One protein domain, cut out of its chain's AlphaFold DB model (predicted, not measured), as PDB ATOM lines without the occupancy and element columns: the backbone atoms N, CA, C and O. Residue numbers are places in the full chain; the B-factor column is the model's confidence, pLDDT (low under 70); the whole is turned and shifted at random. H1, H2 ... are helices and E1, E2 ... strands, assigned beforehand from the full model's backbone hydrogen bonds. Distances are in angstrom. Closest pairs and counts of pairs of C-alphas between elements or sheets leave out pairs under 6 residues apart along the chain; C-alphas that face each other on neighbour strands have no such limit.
ATOM      1  N   GLU A   4      25.746  45.092   4.517       94.12
ATOM      2  CA  GLU A   4      24.808  44.163   3.904       94.12
ATOM      3  C   GLU A   4      23.676  43.844   4.880       94.12
ATOM      4  O   GLU A   4      23.897  43.703   6.087       94.12
ATOM      5  N   PHE A   5      22.462  43.723   4.351       94.50
ATOM      6  CA  PHE A   5      21.270  43.420   5.131       94.50
ATOM      7  C   PHE A   5      20.660  42.118   4.639       94.50
ATOM      8  O   PHE A   5      20.336  41.989   3.459       94.50
ATOM      9  N   LYS A   6      20.447  41.180   5.558       95.06
ATOM     10  CA  LYS A   6      19.743  39.922   5.289       95.06
ATOM     11  C   LYS A   6      18.726  39.646   6.382       95.06
ATOM     12  O   LYS A   6      18.831  40.183   7.482       95.06
ATOM     13  N   TYR A   7      17.720  38.831   6.092       94.31
ATOM     14  CA  TYR A   7      16.861  38.339   7.164       94.31
ATOM     15  C   TYR A   7      17.596  37.224   7.915       94.31
ATOM     16  O   TYR A   7      17.888  37.378   9.103       94.31
ATOM     17  N   GLU A   8      18.008  36.178   7.202       95.69
ATOM     18  CA  GLU A   8      18.863  35.113   7.722       95.69
ATOM     19  C   GLU A   8      20.317  35.376   7.327       95.69
ATOM     20  O   GLU A   8      20.626  35.653   6.174       95.69
ATOM     21  N   GLY A   9      21.241  35.312   8.289       92.62
ATOM     22  CA  GLY A   9      22.657  35.561   8.017       92.62
ATOM     23  C   GLY A   9      23.224  34.614   6.957       92.62
ATOM     24  O   GLY A   9      24.025  35.046   6.134       92.62
ATOM     25  N   ALA A  10      22.773  33.356   6.944       92.56
ATOM     26  CA  ALA A  10      23.241  32.329   6.018       92.56
ATOM     27  C   ALA A  10      22.919  32.621   4.542       92.56
ATOM     28  O   ALA A  10      23.658  32.147   3.684       92.56
ATOM     29  N   ASP A  11      21.933  33.476   4.240       93.94
ATOM     30  CA  ASP A  11      21.627  33.931   2.872       93.94
ATOM     31  C   ASP A  11      22.841  34.586   2.190       93.94
ATOM     32  O   ASP A  11      22.889  34.721   0.968       93.94
ATOM     33  N   ILE A  12      23.831  35.048   2.967       91.94
ATOM     34  CA  ILE A  12      25.065  35.597   2.404       91.94
ATOM     35  C   ILE A  12      25.963  34.523   1.788       91.94
ATOM     36  O   ILE A  12      26.742  34.827   0.893       91.94
ATOM     37  N   LEU A  13      25.882  33.276   2.256       90.31
ATOM     38  CA  LEU A  13      26.662  32.171   1.702       90.31
ATOM     39  C   LEU A  13      26.199  31.872   0.274       90.31
ATOM     40  O   LEU A  13      27.034  31.764  -0.619       90.31
ATOM     41  N   GLU A  14      24.882  31.859   0.054       90.25
ATOM     42  CA  GLU A  14      24.281  31.692  -1.273       90.25
ATOM     43  C   GLU A  14      24.701  32.824  -2.222       90.25
ATOM     44  O   GLU A  14      25.168  32.563  -3.331       90.25
ATOM     45  N   ASP A  15      24.653  34.082  -1.767       88.56
ATOM     46  CA  ASP A  15      25.094  35.229  -2.573       88.56
ATOM     47  C   ASP A  15      26.563  35.108  -3.031       88.56
ATOM     48  O   ASP A  15      26.930  35.514  -4.142       88.56
ATOM     49  N   LEU A  16      27.425  34.579  -2.157       85.81
ATOM     50  CA  LEU A  16      28.842  34.375  -2.447       85.81
ATOM     51  C   LEU A  16      29.058  33.198  -3.410       85.81
ATOM     52  O   LEU A  16      29.871  33.312  -4.330       85.81
ATOM     53  N   GLU A  17      28.327  32.097  -3.235       86.12
ATOM     54  CA  GLU A  17      28.368  30.931  -4.127       86.12
ATOM     55  C   GLU A  17      27.886  31.276  -5.543       86.12
ATOM     56  O   GLU A  17      28.537  30.923  -6.534       86.12
ATOM     57  N   GLU A  18      26.798  32.039  -5.651       87.69
ATOM     58  CA  GLU A  18      26.232  32.503  -6.923       87.69
ATOM     59  C   GLU A  18      27.008  33.676  -7.543       87.69
ATOM     60  O   GLU A  18      26.726  34.088  -8.673       87.69
ATOM     61  N   LYS A  19      28.019  34.206  -6.840       79.88
ATOM     62  CA  LYS A  19      28.811  35.383  -7.239       79.88
ATOM     63  C   LYS A  19      27.953  36.629  -7.485       79.88
ATOM     64  O   LYS A  19      28.326  37.490  -8.286       79.88
ATOM     65  N   THR A  20      26.809  36.739  -6.815       75.31
ATOM     66  CA  THR A  20      25.965  37.943  -6.849       75.31
ATOM     67  C   THR A  20      26.548  39.049  -5.968       75.31
ATOM     68  O   THR A  20      26.303  40.234  -6.213       75.31
ATOM     69  N   LYS A  21      27.378  38.674  -4.987       78.69
ATOM     70  CA  LYS A  21      28.146  39.573  -4.124       78.69
ATOM     71  C   LYS A  21      29.615  39.170  -4.075       78.69
ATOM     72  O   LYS A  21      29.979  38.016  -4.285       78.69
ATOM     73  N   TYR A  22      30.457  40.145  -3.749       78.00
ATOM     74  CA  TYR A  22      31.875  39.933  -3.494       78.00
ATOM     75  C   TYR A  22      32.152  40.128  -2.009       78.00
ATOM     76  O   TYR A  22      31.826  41.170  -1.439       78.00
ATOM     77  N   LEU A  23      32.784  39.138  -1.392       79.12
ATOM     78  CA  LEU A  23      33.148  39.144   0.022       79.12
ATOM     79  C   LEU A  23      34.024  40.352   0.392       79.12
ATOM     80  O   LEU A  23      33.906  40.916   1.480       79.12
ATOM     81  N   GLU A  24      34.870  40.803  -0.536       78.44
ATOM     82  CA  GLU A  24      35.721  41.983  -0.368       78.44
ATOM     83  C   GLU A  24      34.921  43.283  -0.205       78.44
ATOM     84  O   GLU A  24      35.460  44.290   0.255       78.44
ATOM     85  N   GLN A  25      33.642  43.277  -0.585       84.25
ATOM     86  CA  GLN A  25      32.757  44.435  -0.551       84.25
ATOM     87  C   GLN A  25      31.859  44.459   0.682       84.25
ATOM     88  O   GLN A  25      30.942  45.270   0.710       84.25
ATOM     89  N   ILE A  26      32.068  43.599   1.678       89.75
ATOM     90  CA  ILE A  26      31.230  43.559   2.881       89.75
ATOM     91  C   ILE A  26      32.125  43.785   4.098       89.75
ATOM     92  O   ILE A  26      33.112  43.079   4.310       89.75
ATOM     93  N   ASP A  27      31.806  44.813   4.883       90.50
ATOM     94  CA  ASP A  27      32.464  45.084   6.166       90.50
ATOM     95  C   ASP A  27      31.571  44.643   7.339       90.50
ATOM     96  O   ASP A  27      32.060  44.111   8.336       90.50
ATOM     97  N   LEU A  28      30.254  44.838   7.202       93.19
ATOM     98  CA  LEU A  28      29.252  44.565   8.227       93.19
ATOM     99  C   LEU A  28      28.040  43.851   7.620       93.19
ATOM    100  O   LEU A  28      27.449  44.343   6.662       93.19
ATOM    101  N   LEU A  29      27.637  42.742   8.226       94.75
ATOM    102  CA  LEU A  29      26.373  42.060   7.991       94.75
ATOM    103  C   LEU A  29      25.406  42.388   9.132       94.75
ATOM    104  O   LEU A  29      25.709  42.190  10.311       94.75
ATOM    105  N   VAL A  30      24.223  42.870   8.783       95.19
ATOM    106  CA  VAL A  30      23.112  43.053   9.716       95.19
ATOM    107  C   VAL A  30      22.034  42.044   9.360       95.19
ATOM    108  O   VAL A  30      21.525  42.046   8.239       95.19
ATOM    109  N   CYS A  31      21.675  41.187  10.313       96.44
ATOM    110  CA  CYS A  31      20.664  40.161  10.090       96.44
ATOM    111  C   CYS A  31      19.765  39.931  11.300       96.44
ATOM    112  O   CYS A  31      20.078  40.338  12.422       96.44
ATOM    113  N   TRP A  32      18.608  39.304  11.081       96.50
ATOM    114  CA  TRP A  32      17.699  38.963  12.173       96.50
ATOM    115  C   TRP A  32      18.271  37.834  13.028       96.50
ATOM    116  O   TRP A  32      18.338  37.972  14.251       96.50
ATOM    117  N   THR A  33      18.725  36.764  12.376       94.94
ATOM    118  CA  THR A  33      19.366  35.590  12.986       94.94
ATOM    119  C   THR A  33      20.678  35.264  12.285       94.94
ATOM    120  O   THR A  33      20.823  35.497  11.085       94.94
ATOM    121  N   CYS A  34      21.647  34.731  13.025       94.38
ATOM    122  CA  CYS A  34      22.918  34.249  12.478       94.38
ATOM    123  C   CYS A  34      23.331  32.981  13.224       94.38
ATOM    124  O   CYS A  34      23.872  33.068  14.332       94.38
ATOM    125  N   GLU A  35      23.046  31.816  12.642       94.62
ATOM    126  CA  GLU A  35      23.351  30.527  13.262       94.62
ATOM    127  C   GLU A  35      24.765  30.073  12.903       94.62
ATOM    128  O   GLU A  35      25.084  29.845  11.738       94.62
ATOM    129  N   ASP A  36      25.610  29.914  13.919       94.81
ATOM    130  CA  ASP A  36      27.040  29.639  13.728       94.81
ATOM    131  C   ASP A  36      27.264  28.329  12.964       94.81
ATOM    132  O   ASP A  36      28.101  28.269  12.067       94.81
ATOM    133  N   GLN A  37      26.424  27.323  13.224       94.88
ATOM    134  CA  GLN A  37      26.502  26.009  12.591       94.88
ATOM    135  C   GLN A  37      26.394  26.065  11.057       94.88
ATOM    136  O   GLN A  37      27.036  25.264  10.377       94.88
ATOM    137  N   GLN A  38      25.609  26.995  10.496       93.56
ATOM    138  CA  GLN A  38      25.465  27.138   9.040       93.56
ATOM    139  C   GLN A  38      26.770  27.641   8.402       93.56
ATOM    140  O   GLN A  38      27.180  27.156   7.350       93.56
ATOM    141  N   PHE A  39      27.458  28.566   9.073       93.12
ATOM    142  CA  PHE A  39      28.734  29.123   8.626       93.12
ATOM    143  C   PHE A  39      29.891  28.145   8.825       93.12
ATOM    144  O   PHE A  39      30.690  27.936   7.911       93.12
ATOM    145  N   GLU A  40      29.949  27.483   9.979       92.50
ATOM    146  CA  GLU A  40      30.956  26.459  10.263       92.50
ATOM    147  C   GLU A  40      30.876  25.301   9.259       92.50
ATOM    148  O   GLU A  40      31.905  24.840   8.762       92.50
ATOM    149  N   ALA A  41      29.661  24.873   8.889       91.38
ATOM    150  CA  ALA A  41      29.447  23.854   7.861       91.38
ATOM    151  C   ALA A  41      29.951  24.282   6.468       91.38
ATOM    152  O   ALA A  41      30.372  23.428   5.687       91.38
ATOM    153  N   ALA A  42      29.967  25.587   6.176       89.00
ATOM    154  CA  ALA A  42      30.530  26.166   4.953       89.00
ATOM    155  C   ALA A  42      32.054  26.421   5.036       89.00
ATOM    156  O   ALA A  42      32.665  26.952   4.102       89.00
ATOM    157  N   GLY A  43      32.699  26.047   6.146       89.19
ATOM    158  CA  GLY A  43      34.126  26.288   6.373       89.19
ATOM    159  C   GLY A  43      34.458  27.750   6.689       89.19
ATOM    160  O   GLY A  43      35.590  28.187   6.463       89.19
ATOM    161  N   VAL A  44      33.480  28.508   7.187       91.50
ATOM    162  CA  VAL A  44      33.656  29.867   7.706       91.50
ATOM    163  C   VAL A  44      33.850  29.782   9.215       91.50
ATOM    164  O   VAL A  44      33.021  29.219   9.928       91.50
ATOM    165  N   SER A  45      34.946  30.348   9.714       92.81
ATOM    166  CA  SER A  45      35.196  30.396  11.154       92.81
ATOM    167  C   SER A  45      34.336  31.481  11.790       92.81
ATOM    168  O   SER A  45      34.249  32.597  11.274       92.81
ATOM    169  N   VAL A  46      33.717  31.173  12.928       94.25
ATOM    170  CA  VAL A  46      32.882  32.120  13.668       94.25
ATOM    171  C   VAL A  46      33.554  32.467  14.990       94.25
ATOM    172  O   VAL A  46      33.914  31.592  15.775       94.25
ATOM    173  N   HIS A  47      33.720  33.761  15.248       93.25
ATOM    174  CA  HIS A  47      34.350  34.273  16.460       93.25
ATOM    175  C   HIS A  47      33.391  35.198  17.202       93.25
ATOM    176  O   HIS A  47      32.769  36.067  16.592       93.25
ATOM    177  N   SER A  48      33.284  35.055  18.524       92.12
ATOM    178  CA  SER A  48      32.577  36.028  19.357       92.12
ATOM    179  C   SER A  48      33.345  37.345  19.414       92.12
ATOM    180  O   SER A  48      34.573  37.341  19.522       92.12
ATOM    181  N   VAL A  49      32.622  38.460  19.411       89.81
ATOM    182  CA  VAL A  49      33.191  39.805  19.538       89.81
ATOM    183  C   VAL A  49      32.812  40.405  20.889       89.81
ATOM    184  O   VAL A  49      31.641  40.407  21.270       89.81
ATOM    185  N   GLU A  50      33.804  40.920  21.616       79.56
ATOM    186  CA  GLU A  50      33.570  41.691  22.839       79.56
ATOM    187  C   GLU A  50      33.093  43.117  22.520       79.56
ATOM    188  O   GLU A  50      33.515  43.718  21.532       79.56
ATOM    189  N   ARG A  51      32.227  43.667  23.388       64.06
ATOM    190  CA  ARG A  51      31.490  44.937  23.194       64.06
ATOM    191  C   ARG A  51      32.350  46.127  22.769       64.06
ATOM    192  O   ARG A  51      31.868  46.944  21.995       64.06
ATOM    193  N   ASP A  52      33.582  46.193  23.264       60.66
ATOM    194  CA  ASP A  52      34.453  47.367  23.152       60.66
ATOM    195  C   ASP A  52      35.761  47.073  22.399       60.66
ATOM    196  O   ASP A  52      36.651  47.920  22.329       60.66
ATOM    197  N   ALA A  53      35.907  45.861  21.859       57.25
ATOM    198  CA  ALA A  53      37.162  45.417  21.260       57.25
ATOM    199  C   ALA A  53      37.276  45.739  19.759       57.25
ATOM    200  O   ALA A  53      38.354  45.582  19.189       57.25
ATOM    201  N   GLU A  54      36.187  46.148  19.099       65.31
ATOM    202  CA  GLU A  54      36.065  46.056  17.640       65.31
ATOM    203  C   GLU A  54      35.372  47.267  16.984       65.31
ATOM    204  O   GLU A  54      34.723  48.087  17.628       65.31
ATOM    205  N   LEU A  55      35.513  47.363  15.657       73.06
ATOM    206  CA  LEU A  55      35.135  48.520  14.828       73.06
ATOM    207  C   LEU A  55      33.632  48.880  14.820       73.06
ATOM    208  O   LEU A  55      33.278  49.998  14.443       73.06
ATOM    209  N   PHE A  56      32.748  47.943  15.184       83.56
ATOM    210  CA  PHE A  56      31.293  48.076  15.047       83.56
ATOM    211  C   PHE A  56      30.567  47.817  16.371       83.56
ATOM    212  O   PHE A  56      30.373  46.672  16.779       83.56
ATOM    213  N   ASN A  57      30.092  48.890  17.009       84.44
ATOM    214  CA  ASN A  57      29.298  48.791  18.233       84.44
ATOM    215  C   ASN A  57      28.051  47.922  18.030       84.44
ATOM    216  O   ASN A  57      27.276  48.116  17.092       84.44
ATOM    217  N   GLY A  58      27.840  46.982  18.950       85.62
ATOM    218  CA  GLY A  58      26.703  46.063  18.927       85.62
ATOM    219  C   GLY A  58      26.929  44.785  18.119       85.62
ATOM    220  O   GLY A  58      26.112  43.864  18.257       85.62
ATOM    221  N   ALA A  59      28.025  44.691  17.351       90.38
ATOM    222  CA  ALA A  59      28.434  43.442  16.721       90.38
ATOM    223  C   ALA A  59      28.690  42.386  17.799       90.38
ATOM    224  O   ALA A  59      29.357  42.642  18.799       90.38
ATOM    225  N   GLY A  60      28.097  41.209  17.617       91.12
ATOM    226  CA  GLY A  60      28.267  40.087  18.542       91.12
ATOM    227  C   GLY A  60      29.249  39.043  18.028       91.12
ATOM    228  O   GLY A  60      29.735  38.226  18.808       91.12
ATOM    229  N   LYS A  61      29.515  39.047  16.716       92.62
ATOM    230  CA  LYS A  61      30.296  38.012  16.041       92.62
ATOM    231  C   LYS A  61      31.147  38.596  14.915       92.62
ATOM    232  O   LYS A  61      30.818  39.646  14.357       92.62
ATOM    233  N   ARG A  62      32.210  37.878  14.565       93.50
ATOM    234  CA  ARG A  62      33.070  38.092  13.400       93.50
ATOM    235  C   ARG A  62      33.173  36.780  12.632       93.50
ATOM    236  O   ARG A  62      33.575  35.764  13.193       93.50
ATOM    237  N   LEU A  63      32.795  36.820  11.363       93.25
ATOM    238  CA  LEU A  63      32.930  35.714  10.423       93.25
ATOM    239  C   LEU A  63      34.275  35.840   9.718       93.25
ATOM    240  O   LEU A  63      34.582  36.909   9.194       93.25
ATOM    241  N   GLU A  64      35.063  34.773   9.697       91.75
ATOM    242  CA  GLU A  64      36.334  34.698   8.986       91.75
ATOM    243  C   GLU A  64      36.256  33.689   7.848       91.75
ATOM    244  O   GLU A  64      36.166  32.474   8.027       91.75
ATOM    245  N   PHE A  65      36.324  34.235   6.645       87.44
ATOM    246  CA  PHE A  65      36.307  33.517   5.389       87.44
ATOM    247  C   PHE A  65      37.766  33.358   4.961       87.44
ATOM    248  O   PHE A  65      38.446  34.360   4.766       87.44
ATOM    249  N   GLY A  66      38.295  32.135   4.879       71.75
ATOM    250  CA  GLY A  66      39.725  31.958   4.580       71.75
ATOM    251  C   GLY A  66      40.169  30.562   4.152       71.75
ATOM    252  O   GLY A  66      41.137  30.452   3.410       71.75
ATOM    253  N   ALA A  67      39.462  29.500   4.553       61.25
ATOM    254  CA  ALA A  67      39.758  28.147   4.069       61.25
ATOM    255  C   ALA A  67      39.088  27.845   2.715       61.25
ATOM    256  O   ALA A  67      39.687  27.203   1.857       61.25
ATOM    257  N   SER A  68      37.865  28.346   2.517       62.56
ATOM    258  CA  SER A  68      37.031  28.060   1.338       62.56
ATOM    259  C   SER A  68      36.998  29.195   0.300       62.56
ATOM    260  O   SER A  68      36.373  29.044  -0.747       62.56
ATOM    261  N   PHE A  69      37.651  30.333   0.567       66.00
ATOM    262  CA  PHE A  69      37.542  31.564  -0.231       66.00
ATOM    263  C   PHE A  69      38.905  32.023  -0.768       66.00
ATOM    264  O   PHE A  69      39.943  31.765  -0.164       66.00
ATOM    265  N   SER A  70      38.910  32.718  -1.913       65.56
ATOM    266  CA  SER A  70      40.135  33.179  -2.594       65.56
ATOM    267  C   SER A  70      40.931  34.239  -1.828       65.56
ATOM    268  O   SER A  70      42.083  34.506  -2.168       65.56
ATOM    269  N   SER A  71      40.324  34.864  -0.823       68.00
ATOM    270  CA  SER A  71      40.907  35.923  -0.010       68.00
ATOM    271  C   SER A  71      40.505  35.713   1.451       68.00
ATOM    272  O   SER A  71      39.353  35.396   1.745       68.00
ATOM    273  N   GLN A  72      41.461  35.866   2.376       77.44
ATOM    274  CA  GLN A  72      41.142  35.855   3.801       77.44
ATOM    275  C   GLN A  72      40.471  37.183   4.161       77.44
ATOM    276  O   GLN A  72      41.065  38.251   3.975       77.44
ATOM    277  N   ARG A  73      39.235  37.132   4.656       86.31
ATOM    278  CA  ARG A  73      38.441  38.326   4.953       86.31
ATOM    279  C   ARG A  73      37.560  38.119   6.174       86.31
ATOM    280  O   ARG A  73      37.061  37.023   6.419       86.31
ATOM    281  N   SER A  74      37.354  39.205   6.910       89.88
ATOM    282  CA  SER A  74      36.477  39.235   8.074       89.88
ATOM    283  C   SER A  74      35.253  40.103   7.813       89.88
ATOM    284  O   SER A  74      35.385  41.198   7.264       89.88
ATOM    285  N   VAL A  75      34.086  39.625   8.242       92.56
ATOM    286  CA  VAL A  75      32.817  40.366   8.226       92.56
ATOM    287  C   VAL A  75      32.255  40.394   9.643       92.56
ATOM    288  O   VAL A  75      32.128  39.351  10.284       92.56
ATOM    289  N   TYR A  76      31.921  41.579  10.148       93.75
ATOM    290  CA  TYR A  76      31.270  41.710  11.453       93.75
ATOM    291  C   TYR A  76      29.780  41.448  11.334       93.75
ATOM    292  O   TYR A  76      29.183  41.764  10.310       93.75
ATOM    293  N   VAL A  77      29.169  40.908  12.388       94.69
ATOM    294  CA  VAL A  77      27.743  40.584  12.388       94.69
ATOM    295  C   VAL A  77      27.029  41.251  13.551       94.69
ATOM    296  O   VAL A  77      27.362  41.037  14.723       94.69
ATOM    297  N   ILE A  78      25.991  42.016  13.219       94.25
ATOM    298  CA  ILE A  78      24.965  42.449  14.166       94.25
ATOM    299  C   ILE A  78      23.742  41.556  13.972       94.25
ATOM    300  O   ILE A  78      23.005  41.686  12.996       94.25
ATOM    301  N   GLU A  79      23.515  40.675  14.943       95.12
ATOM    302  CA  GLU A  79      22.296  39.879  15.033       95.12
ATOM    303  C   GLU A  79      21.231  40.657  15.818       95.12
ATOM    304  O   GLU A  79      21.314  40.819  17.044       95.12
ATOM    305  N   LEU A  80      20.219  41.154  15.110       94.56
ATOM    306  CA  LEU A  80      19.193  42.037  15.660       94.56
ATOM    307  C   LEU A  80      18.351  41.352  16.736       94.56
ATOM    308  O   LEU A  80      18.065  41.975  17.755       94.56
ATOM    309  N   LYS A  81      18.000  40.070  16.577       93.56
ATOM    310  CA  LYS A  81      17.223  39.333  17.587       93.56
ATOM    311  C   LYS A  81      17.963  39.254  18.925       93.56
ATOM    312  O   LYS A  81      17.359  39.437  19.982       93.56
ATOM    313  N   SER A  82      19.273  39.023  18.879       91.06
ATOM    314  CA  SER A  82      20.148  39.020  20.056       91.06
ATOM    315  C   SER A  82      20.351  40.432  20.615       91.06
ATOM    316  O   SER A  82      20.402  40.618  21.829       91.06
ATOM    317  N   LEU A  83      20.428  41.456  19.762       89.62
ATOM    318  CA  LEU A  83      20.493  42.855  20.193       89.62
ATOM    319  C   LEU A  83      19.219  43.314  20.915       89.62
ATOM    320  O   LEU A  83      19.330  43.859  22.007       89.62
ATOM    321  N   VAL A  84      18.034  43.054  20.361       91.31
ATOM    322  CA  VAL A  84      16.747  43.439  20.968       91.31
ATOM    323  C   VAL A  84      16.584  42.800  22.341       91.31
ATOM    324  O   VAL A  84      16.357  43.515  23.311       91.31
ATOM    325  N   LYS A  85      16.812  41.484  22.452       90.12
ATOM    326  CA  LYS A  85      16.758  40.784  23.745       90.12
ATOM    327  C   LYS A  85      17.673  41.420  24.790       90.12
ATOM    328  O   LYS A  85      17.272  41.565  25.936       90.12
ATOM    329  N   ARG A  86      18.893  41.812  24.398       85.50
ATOM    330  CA  ARG A  86      19.837  42.487  25.303       85.50
ATOM    331  C   ARG A  86      19.314  43.846  25.760       85.50
ATOM    332  O   ARG A  86      19.377  44.143  26.948       85.50
ATOM    333  N   LEU A  87      18.786  44.650  24.838       85.62
ATOM    334  CA  LEU A  87      18.236  45.973  25.148       85.62
ATOM    335  C   LEU A  87      17.018  45.890  26.077       85.62
ATOM    336  O   LEU A  87      16.862  46.745  26.938       85.62
ATOM    337  N   GLU A  88      16.196  44.850  25.948       90.06
ATOM    338  CA  GLU A  88      15.074  44.597  26.861       90.06
ATOM    339  C   GLU A  88      15.530  44.165  28.263       90.06
ATOM    340  O   GLU A  88      14.824  44.408  29.236       90.06
ATOM    341  N   THR A  89      16.694  43.518  28.384       82.31
ATOM    342  CA  THR A  89      17.239  43.070  29.678       82.31
ATOM    343  C   THR A  89      18.106  44.106  30.393       82.31
ATOM    344  O   THR A  89      18.291  44.001  31.602       82.31
ATOM    345  N   GLU A  90      18.672  45.065  29.659       72.69
ATOM    346  CA  GLU A  90      19.567  46.108  30.189       72.69
ATOM    347  C   GLU A  90      18.884  47.485  30.320       72.69
ATOM    348  O   GLU A  90      19.515  48.422  30.814       72.69
ATOM    349  N   GLY A  91      17.633  47.605  29.859       54.56
ATOM    350  CA  GLY A  91      16.817  48.824  29.883       54.56
ATOM    351  C   GLY A  91      15.996  49.026  31.151       54.56
ATOM    352  O   GLY A  91      15.640  48.027  31.815       54.56
TER     353      GLY A  91
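What this domain is: This is residues 4 to 91 of the 91 residues of an uncharacterized protein of Acidobacteria bacterium (UniProt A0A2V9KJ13). Picture a strongly twisted wall of five strands, with the short helix H2 over E3 at one edge and the short helix H1 beginning close to E1 near the other. From the end of E5 the last helix, H3, leads away as an arm, and its residues 85 to 90 stick out with Gly 91, adding to the length. You are reading 88 residues with three named helices and five named strands, in the order E1 H1 E2 H2 E3 E4 E5 H3; the sheet is mixed, ordered E1 E2 E5 E4 E3, and the class is mixed, helices and strands. The whole is compact, with a radius of gyration of the C-alphas of 12.9 A, but elongated in outline, spanning 42 by 25 by 22 A.

Where its parts are: Find C-alpha 4 at (24.808, 44.163, 3.904), where E1 begins; it runs to residue 8. H1 follows at residues 11 to 17, E2 at 28 to 33 over 14.2 A, and H2 at 36 to 41. Next come E3, residues 45 to 48, and E4, residues 61 to 65, 13.0 A long. E5, residues 73 to 79, begins at C-alpha 73 at (38.441, 38.326, 4.953) and covers 19.1 A. H3, residues 80 to 90, covers 15.1 A and ends at C-alpha 90 at (19.567, 46.108, 30.189).

How they stand to each other: Start at edge strand E1, parallel to E2: N 4 and O 28 are 2.8 A apart, within hydrogen-bond range. E1, H1, E2 form a strand-helix-strand unit, two parallel neighbours with a helix between along the chain, with a right-handed crossover. H1 only grazes the sheet, with its residues 11 to 12. E2, H2, E3 form a split unit, with E5 and E4 between its strands in the sheet, also right-handed. H2 is on the sheet at a height of 8.4 A, over E3, and on the local plane runs along it at 6 degrees; the closest C-alphas, of Asp 36 and Val 46, are 6.3 A apart. H1 and H2 are close but not clearly touching, the C-alphas of Leu 13 and Phe 39 being 7.8 A apart. E3, E4 and E5 form a meander, each strand the antiparallel neighbour of the one before: look at N 47 and O 62, 2.9 A, and N 63 and O 75, 2.8 A. E5 is parallel to E2, with N 29 and O 76 at 2.8 A. H3 only grazes the sheet, with its residues 80 to 84. In H1, H2 and H3 every O i to N i+4 pair is within hydrogen-bond range.

The domain as a whole: The C-alphas farthest apart, those of Ser 70 and Gly 91, are 42.9 A apart. The printed part has no cut, and the one long link is E3 to E4, 12 residues. Model confidence is under 70 at residues 51 to 54, 67 to 71 and 91.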